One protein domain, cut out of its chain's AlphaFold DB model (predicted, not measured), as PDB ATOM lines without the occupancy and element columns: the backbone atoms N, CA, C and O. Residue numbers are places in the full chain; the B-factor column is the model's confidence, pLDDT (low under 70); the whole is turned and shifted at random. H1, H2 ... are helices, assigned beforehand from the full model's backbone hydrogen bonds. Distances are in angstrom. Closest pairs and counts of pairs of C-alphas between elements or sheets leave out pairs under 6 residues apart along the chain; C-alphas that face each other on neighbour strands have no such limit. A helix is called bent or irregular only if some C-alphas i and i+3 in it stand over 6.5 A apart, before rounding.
ATOM      1  N   LEU A 239      74.723  92.485  86.812       81.88
ATOM      2  CA  LEU A 239      75.598  92.076  87.902       81.88
ATOM      3  C   LEU A 239      77.070  92.414  87.607       81.88
ATOM      4  O   LEU A 239      77.541  92.250  86.478       81.88
ATOM      5  N   PRO A 240      77.839  92.849  88.619       83.12
ATOM      6  CA  PRO A 240      79.270  93.074  88.466       83.12
ATOM      7  C   PRO A 240      79.998  91.776  88.097       83.12
ATOM      8  O   PRO A 240      79.726  90.715  88.650       83.12
ATOM      9  N   GLY A 241      80.951  91.874  87.170       85.25
ATOM     10  CA  GLY A 241      81.717  90.723  86.679       85.25
ATOM     11  C   GLY A 241      81.028  89.923  85.568       85.25
ATOM     12  O   GLY A 241      81.689  89.107  84.935       85.25
ATOM     13  N   VAL A 242      79.750  90.191  85.277       87.06
ATOM     14  CA  VAL A 242      79.033  89.596  84.144       87.06
ATOM     15  C   VAL A 242      78.972  90.614  83.009       87.06
ATOM     16  O   VAL A 242      78.445  91.711  83.168       87.06
ATOM     17  N   ILE A 243      79.525  90.253  81.853       88.25
ATOM     18  CA  ILE A 243      79.502  91.075  80.639       88.25
ATOM     19  C   ILE A 243      78.642  90.334  79.616       88.25
ATOM     20  O   ILE A 243      78.926  89.175  79.311       88.25
ATOM     21  N   SER A 244      77.587  90.980  79.114       88.94
ATOM     22  CA  SER A 244      76.737  90.408  78.063       88.94
ATOM     23  C   SER A 244      77.502  90.291  76.746       88.94
ATOM     24  O   SER A 244      78.431  91.058  76.497       88.94
ATOM     25  N   ASP A 245      77.106  89.366  75.875       89.19
ATOM     26  CA  ASP A 245      77.829  89.134  74.615       89.19
ATOM     27  C   ASP A 245      77.787  90.354  73.685       89.19
ATOM     28  O   ASP A 245      78.796  90.701  73.080       89.19
ATOM     29  N   VAL A 246      76.671  91.093  73.686       90.62
ATOM     30  CA  VAL A 246      76.549  92.383  72.982       90.62
ATOM     31  C   VAL A 246      77.581  93.395  73.487       90.62
ATOM     32  O   VAL A 246      78.180  94.128  72.705       90.62
ATOM     33  N   LEU A 247      77.810  93.444  74.803       89.50
ATOM     34  CA  LEU A 247      78.787  94.360  75.386       89.50
ATOM     35  C   LEU A 247      80.228  93.883  75.158       89.50
ATOM     36  O   LEU A 247      81.110  94.722  74.995       89.50
ATOM     37  N   LYS A 248      80.480  92.569  75.120       90.69
ATOM     38  CA  LYS A 248      81.797  92.018  74.756       90.69
ATOM     39  C   LYS A 248      82.185  92.423  73.340       90.69
ATOM     40  O   LYS A 248      83.278  92.953  73.160       90.69
ATOM     41  N   ASP A 249      81.272  92.267  72.384       90.06
ATOM     42  CA  ASP A 249      81.490  92.653  70.987       90.06
ATOM     43  C   ASP A 249      81.771  94.160  70.861       90.06
ATOM     44  O   ASP A 249      82.778  94.575  70.289       90.06
ATOM     45  N   ALA A 250      80.974  94.995  71.538       91.19
ATOM     46  CA  ALA A 250      81.197  96.442  71.581       91.19
ATOM     47  C   ALA A 250      82.544  96.846  72.219       91.19
ATOM     48  O   ALA A 250      83.099  97.895  71.888       91.19
ATOM     49  N   LEU A 251      83.070  96.035  73.142       88.12
ATOM     50  CA  LEU A 251      84.386  96.227  73.760       88.12
ATOM     51  C   LEU A 251      85.531  95.606  72.945       88.12
ATOM     52  O   LEU A 251      86.690  95.766  73.335       88.12
ATOM     53  N   GLY A 252      85.234  94.914  71.841       88.69
ATOM     54  CA  GLY A 252      86.218  94.185  71.042       88.69
ATOM     55  C   GLY A 252      86.792  92.954  71.750       88.69
ATOM     56  O   GLY A 252      87.920  92.563  71.464       88.69
ATOM     57  N   ILE A 253      86.049  92.374  72.697       88.25
ATOM     58  CA  ILE A 253      86.394  91.126  73.388       88.25
ATOM     59  C   ILE A 253      85.875  89.984  72.508       88.25
ATOM     60  O   ILE A 253      84.679  89.685  72.519       88.25
ATOM     61  N   LEU A 254      86.764  89.409  71.696       79.62
ATOM     62  CA  LEU A 254      86.414  88.434  70.657       79.62
ATOM     63  C   LEU A 254      86.341  87.008  71.211       79.62
ATOM     64  O   LEU A 254      85.467  86.237  70.808       79.62
ATOM     65  N   GLU A 255      87.229  86.656  72.142       78.31
ATOM     66  CA  GLU A 255      87.275  85.328  72.750       78.31
ATOM     67  C   GLU A 255      86.769  85.354  74.199       78.31
ATOM     68  O   GLU A 255      86.901  86.338  74.923       78.31
ATOM     69  N   SER A 256      86.198  84.240  74.669       68.69
ATOM     70  CA  SER A 256      85.734  84.117  76.060       68.69
ATOM     71  C   SER A 256      86.862  84.192  77.093       68.69
ATOM     72  O   SER A 256      86.591  84.408  78.273       68.69
ATOM     73  N   GLU A 257      88.103  83.974  76.658       71.62
ATOM     74  CA  GLU A 257      89.308  84.013  77.493       71.62
ATOM     75  C   GLU A 257      89.956  85.404  77.538       71.62
ATOM     76  O   GLU A 257      90.813  85.649  78.390       71.62
ATOM     77  N   ASP A 258      89.524  86.331  76.678       80.81
ATOM     78  CA  ASP A 258      90.074  87.680  76.643       80.81
ATOM     79  C   ASP A 258      89.674  88.462  77.902       80.81
ATOM     80  O   ASP A 258      88.499  88.677  78.221       80.81
ATOM     81  N   GLU A 259      90.686  88.918  78.639       86.00
ATOM     82  CA  GLU A 259      90.482  89.737  79.828       86.00
ATOM     83  C   GLU A 259      89.925  91.122  79.435       86.00
ATOM     84  O   GLU A 259      90.476  91.786  78.551       86.00
ATOM     85  N   PRO A 260      88.902  91.645  80.141       88.94
ATOM     86  CA  PRO A 260      88.406  92.994  79.896       88.94
ATOM     87  C   PRO A 260      89.513  94.054  80.035       88.94
ATOM     88  O   PRO A 260      90.398  93.924  80.892       88.94
ATOM     89  N   PRO A 261      89.441  95.179  79.298       87.56
ATOM     90  CA  PRO A 261      90.533  96.159  79.203       87.56
ATOM     91  C   PRO A 261      90.947  96.778  80.552       87.56
ATOM     92  O   PRO A 261      92.076  97.244  80.729       87.56
ATOM     93  N   TYR A 262      90.046  96.778  81.536       89.12
ATOM     94  CA  TYR A 262      90.287  97.287  82.887       89.12
ATOM     95  C   TYR A 262      90.914  96.259  83.845       89.12
ATOM     96  O   TYR A 262      91.447  96.654  84.885       89.12
ATOM     97  N   TYR A 263      90.922  94.966  83.514       90.94
ATOM     98  CA  TYR A 263      91.388  93.908  84.416       90.94
ATOM     99  C   TYR A 263      92.879  94.046  84.759       90.94
ATOM    100  O   TYR A 263      93.276  93.966  85.925       90.94
ATOM    101  N   LYS A 264      93.718  94.391  83.772       91.31
ATOM    102  CA  LYS A 264      95.147  94.666  84.001       91.31
ATOM    103  C   LYS A 264      95.372  95.798  85.009       91.31
ATOM    104  O   LYS A 264      96.306  95.730  85.803       91.31
ATOM    105  N   ARG A 265      94.509  96.819  85.011       93.25
ATOM    106  CA  ARG A 265      94.584  97.932  85.973       93.25
ATOM    107  C   ARG A 265      94.157  97.484  87.365       93.25
ATOM    108  O   ARG A 265      94.813  97.852  88.331       93.25
ATOM    109  N   MET A 266      93.135  96.638  87.474       92.44
ATOM    110  CA  MET A 266      92.713  96.065  88.757       92.44
ATOM    111  C   MET A 266      93.802  95.195  89.400       92.44
ATOM    112  O   MET A 266      93.933  95.189  90.618       92.44
ATOM    113  N   ARG A 267      94.653  94.524  88.609       91.88
ATOM    114  CA  ARG A 267      95.825  93.802  89.145       91.88
ATOM    115  C   ARG A 267      96.872  94.726  89.775       91.88
ATOM    116  O   ARG A 267      97.567  94.310  90.693       91.88
ATOM    117  N   VAL A 268      96.987  95.964  89.292       94.50
ATOM    118  CA  VAL A 268      97.960  96.951  89.791       94.50
ATOM    119  C   VAL A 268      97.394  97.759  90.957       94.50
ATOM    120  O   VAL A 268      98.079  97.963  91.954       94.50
ATOM    121  N   TYR A 269      96.151  98.224  90.834       93.06
ATOM    122  CA  TYR A 269      95.525  99.149  91.785       93.06
ATOM    123  C   TYR A 269      94.590  98.465  92.790       93.06
ATOM    124  O   TYR A 269      94.103  99.116  93.710       93.06
ATOM    125  N   GLY A 270      94.351  97.166  92.631       88.69
ATOM    126  CA  GLY A 270      93.392  96.409  93.427       88.69
ATOM    127  C   GLY A 270      91.970  96.443  92.860       88.69
ATOM    128  O   GLY A 270      91.663  97.102  91.864       88.69
ATOM    129  N   TYR A 271      91.087  95.682  93.508       86.94
ATOM    130  CA  TYR A 271      89.667  95.618  93.163       86.94
ATOM    131  C   TYR A 271      88.939  96.923  93.520       86.94
ATOM    132  O   TYR A 271      89.321  97.573  94.495       86.94
ATOM    133  N   PRO A 272      87.864  97.297  92.795       87.62
ATOM    134  CA  PRO A 272      87.121  98.511  93.096       87.62
ATOM    135  C   PRO A 272      86.598  98.509  94.546       87.62
ATOM    136  O   PRO A 272      85.966  97.534  94.965       87.62
ATOM    137  N   PRO A 273      86.798  99.602  95.305       83.94
ATOM    138  CA  PRO A 273      86.551  99.629  96.749       83.94
ATOM    139  C   PRO A 273      85.073  99.494  97.135       83.94
ATOM    140  O   PRO A 273      84.753  99.093  98.248       83.94
ATOM    141  N   GLY A 274      84.147  99.794  96.216       81.19
ATOM    142  CA  GLY A 274      82.707  99.623  96.443       81.19
ATOM    143  C   GLY A 274      82.271  98.164  96.626       81.19
ATOM    144  O   GLY A 274      81.230  97.921  97.236       81.19
ATOM    145  N   TYR A 275      83.079  97.214  96.151       78.06
ATOM    146  CA  TYR A 275      82.849  95.776  96.308       78.06
ATOM    147  C   TYR A 275      83.615  95.180  97.489       78.06
ATOM    148  O   TYR A 275      83.602  93.969  97.681       78.06
ATOM    149  N   TRP A 276      84.290  95.997  98.299       77.00
ATOM    150  CA  TRP A 276      84.899  95.495  99.525       77.00
ATOM    151  C   TRP A 276      83.804  95.213 100.570       77.00
ATOM    152  O   TRP A 276      82.828  95.964 100.721       77.00
ATOM    153  N   GLY A 277      83.937  94.076 101.249       68.94
ATOM    154  CA  GLY A 277      83.233  93.790 102.496       68.94
ATOM    155  C   GLY A 277      83.614  94.807 103.565       68.94
ATOM    156  O   GLY A 277      84.757  95.263 103.574       68.94
ATOM    157  N   ASP A 278      82.680  95.171 104.444       70.25
ATOM    158  CA  ASP A 278      83.049  95.957 105.630       70.25
ATOM    159  C   ASP A 278      83.599  95.009 106.721       70.25
ATOM    160  O   ASP A 278      84.404  95.430 107.551       70.25
ATOM    161  N   ASN A 279      83.238  93.715 106.662       72.25
ATOM    162  CA  ASN A 279      83.734  92.640 107.523       72.25
ATOM    163  C   ASN A 279      84.361  91.481 106.722       72.25
ATOM    164  O   ASN A 279      84.057  91.257 105.547       72.25
ATOM    165  N   GLU A 280      85.211  90.693 107.387       68.94
ATOM    166  CA  GLU A 280      85.747  89.441 106.844       68.94
ATOM    167  C   GLU A 280      84.612  88.425 106.621       68.94
ATOM    168  O   GLU A 280      83.880  88.081 107.548       68.94
ATOM    169  N   GLY A 281      84.459  87.943 105.384       68.94
ATOM    170  CA  GLY A 281      83.407  86.992 105.000       68.94
ATOM    171  C   GLY A 281      82.155  87.618 104.375       68.94
ATOM    172  O   GLY A 281      81.251  86.881 103.982       68.94
ATOM    173  N   ASP A 282      82.103  88.945 104.234       69.38
ATOM    174  CA  ASP A 282      81.053  89.602 103.454       69.38
ATOM    175  C   ASP A 282      81.170  89.231 101.966       69.38
ATOM    176  O   ASP A 282      82.249  89.295 101.375       69.38
ATOM    177  N   ASP A 283      80.039  88.891 101.343       68.75
ATOM    178  CA  ASP A 283      79.963  88.640  99.904       68.75
ATOM    179  C   ASP A 283      80.205  89.952  99.125       68.75
ATOM    180  O   ASP A 283      79.373  90.869  99.204       68.75
ATOM    181  N   PRO A 284      81.315  90.071  98.365       67.44
ATOM    182  CA  PRO A 284      81.671  91.297  97.655       67.44
ATOM    183  C   PRO A 284      80.668  91.656  96.554       67.44
ATOM    184  O   PRO A 284      80.621  92.811  96.129       67.44
ATOM    185  N   LEU A 285      79.847  90.702  96.102       67.19
ATOM    186  CA  LEU A 285      78.859  90.906  95.042       67.19
ATOM    187  C   LEU A 285      77.517  91.428  95.571       67.19
ATOM    188  O   LEU A 285      76.669  91.831  94.773       67.19
ATOM    189  N   LYS A 286      77.317  91.483  96.895       65.69
ATOM    190  CA  LYS A 286      76.082  92.022  97.477       65.69
ATOM    191  C   LYS A 286      76.128  93.548  97.596       65.69
ATOM    192  O   LYS A 286      77.048  94.095  98.225       65.69
ATOM    193  N   PRO A 287      75.131  94.271  97.057       58.41
ATOM    194  CA  PRO A 287      75.085  95.724  97.155       58.41
ATOM    195  C   PRO A 287      75.029  96.175  98.624       58.41
ATOM    196  O   PRO A 287      74.376  95.565  99.466       58.41
ATOM    197  N   LYS A 288      75.727  97.273  98.954       57.78
ATOM    198  CA  LYS A 288      75.801  97.809 100.332       57.78
ATOM    199  C   LYS A 288      74.439  98.197 100.925       57.78
ATOM    200  O   LYS A 288      74.292  98.185 102.142       57.78
ATOM    201  N   LYS A 289      73.435  98.505 100.095       53.75
ATOM    202  CA  LYS A 289      72.077  98.848 100.559       53.75
ATOM    203  C   LYS A 289      71.413  97.714 101.342       53.75
ATOM    204  O   LYS A 289      70.856  97.977 102.399       53.75
ATOM    205  N   ASP A 290      71.581  96.474 100.895       53.53
ATOM    206  CA  ASP A 290      71.022  95.296 101.575       53.53
ATOM    207  C   ASP A 290      71.823  94.912 102.831       53.53
ATOM    208  O   ASP A 290      71.374  94.123 103.662       53.53
ATOM    209  N   ARG A 291      73.038  95.461 102.973       51.69
ATOM    210  CA  ARG A 291      73.891  95.303 104.160       51.69
ATOM    211  C   ARG A 291      73.530  96.314 105.253       51.69
ATOM    212  O   ARG A 291      73.554  95.969 106.430       51.69
ATOM    213  N   LEU A 292      73.159  97.535 104.860       50.84
ATOM    214  CA  LEU A 292      72.713  98.600 105.766       50.84
ATOM    215  C   LEU A 292      71.280  98.389 106.262       50.84
ATOM    216  O   LEU A 292      71.007  98.720 107.413       50.84
ATOM    217  N   SER A 293      70.398  97.788 105.455       56.97
ATOM    218  CA  SER A 293      69.002  97.560 105.848       56.97
ATOM    219  C   SER A 293      68.880  96.740 107.131       56.97
ATOM    220  O   SER A 293      68.112  97.124 107.994       56.97
ATOM    221  N   LYS A 294      69.701  95.706 107.354       54.97
ATOM    222  CA  LYS A 294      69.611  94.893 108.585       54.97
ATOM    223  C   LYS A 294      70.015  95.646 109.857       54.97
ATOM    224  O   LYS A 294      69.323  95.561 110.865       54.97
ATOM    225  N   LEU A 295      71.115  96.400 109.814       54.25
ATOM    226  CA  LEU A 295      71.600  97.176 110.966       54.25
ATOM    227  C   LEU A 295      70.746  98.427 111.225       54.25
ATOM    228  O   LEU A 295      70.583  98.848 112.373       54.25
ATOM    229  N   GLU A 296      70.205  99.040 110.171       55.50
ATOM    230  CA  GLU A 296      69.320 100.196 110.294       55.50
ATOM    231  C   GLU A 296      67.894  99.779 110.681       55.50
ATOM    232  O   GLU A 296      67.321 100.425 111.555       55.50
ATOM    233  N   GLU A 297      67.340  98.681 110.160       55.25
ATOM    234  CA  GLU A 297      66.025  98.159 110.568       55.25
ATOM    235  C   GLU A 297      65.984  97.850 112.067       55.25
ATOM    236  O   GLU A 297      65.048  98.263 112.744       55.25
ATOM    237  N   GLU A 298      67.020  97.233 112.641       55.84
ATOM    238  CA  GLU A 298      67.098  97.004 114.095       55.84
ATOM    239  C   GLU A 298      67.126  98.317 114.906       55.84
ATOM    240  O   GLU A 298      66.559  98.416 116.001       55.84
TER     241      GLU A 298
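This is residues 239 to 298 of the 333 residues of the protein "PSP domain-containing protein" of Rhizophagus irregularis (strain DAOM 181602 / DAOM 197198 / MUCL 43194) (UniProt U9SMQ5). Picture a wide, open V drawn by one winding strip of backbone, with a short helix at each of its three corners: H3 at the end of one arm, H2 at the turn, and H1 at the end of the other arm. The three helices make no common core; residues 264 to 270, most of them in H2, stick out at the turn, residues 292 to 298 of H3 stick out at one end, and residues 239 to 244 lead from the mouth of the V to H1. The printed part has 60 residues with three named helices, in the order H1, H2, H3, and no named strand; the class is all helix, though under half of the residues, 24 of 60, are in named elements. The whole is only just loose, close to extended, with a radius of gyration of the C-alphas of 15.4 A, and it spans 48 by 26 by 15 A.

Begin with the longest helix, H3, residues 288 to 298, which touches no helix. Look at its residues 292 to 298: they stand free, with no C-alpha 8 or more residues away along the chain within 10 A. Go back along the chain to H2, residues 263 to 269, and you find that H2 and H3 are apart, with no C-alpha of the one within 8 A of the other. Residues 264 to 270, of which 264 to 269 belong to H2, stand free as well. Farther back is H1, residues 245 to 250; H1 and H2 are apart, and so are H1 and H3. In the backbone of H1 each O i to N i+4 pair is within hydrogen-bond range, while in H2 it is 2 of 3 pairs and in H3 5 of 7.

Find C-alpha 288 at (75.801, 97.809, 100.332); from there H3 runs 16.3 A to C-alpha 298 at (67.098, 97.004, 114.095), the last one printed. H3 is neither bent nor irregular, but only just: C-alphas 291 and 294 are 6.2 A apart. For H2, look from Tyr 263 to Tyr 269, where the first and last C-alphas are 9.9 A apart. For H1, find C-alpha 245 at (77.829, 89.134, 74.615); the helix ends 8.6 A away at C-alpha 250. Between H2 and H3, residues 273 to 275 are a helical run too short to bear a name.

The two C-alphas farthest apart are those of Leu 254 and Glu 298, at 48.3 A, while the first and last printed C-alphas, of Leu 239 and Glu 298, are 28.0 A apart. The outline is elongated, only just. Set aside the stretches that stand free, and the remaining body of 46 residues spans 37 by 17 by 14 A, with a radius of gyration of 13.7 A. Both links are long: residues 251 to 262, 12 residues, join H1 to H2, and residues 270 to 287, 18 residues, join H2 to H3. The printed part has no cut; in the full chain of 333 residues it begins at residue 239 and ends at residue 298. Read the B-factor column for the model's confidence: the mean pLDDT of the printed part is 77.1, with 90 for H1, 92 for H2 and 55 for H3. The values are under 70 at residue 256, at residue 277 and at residues 280 to 298, 21 residues in which the whole of H3 is included.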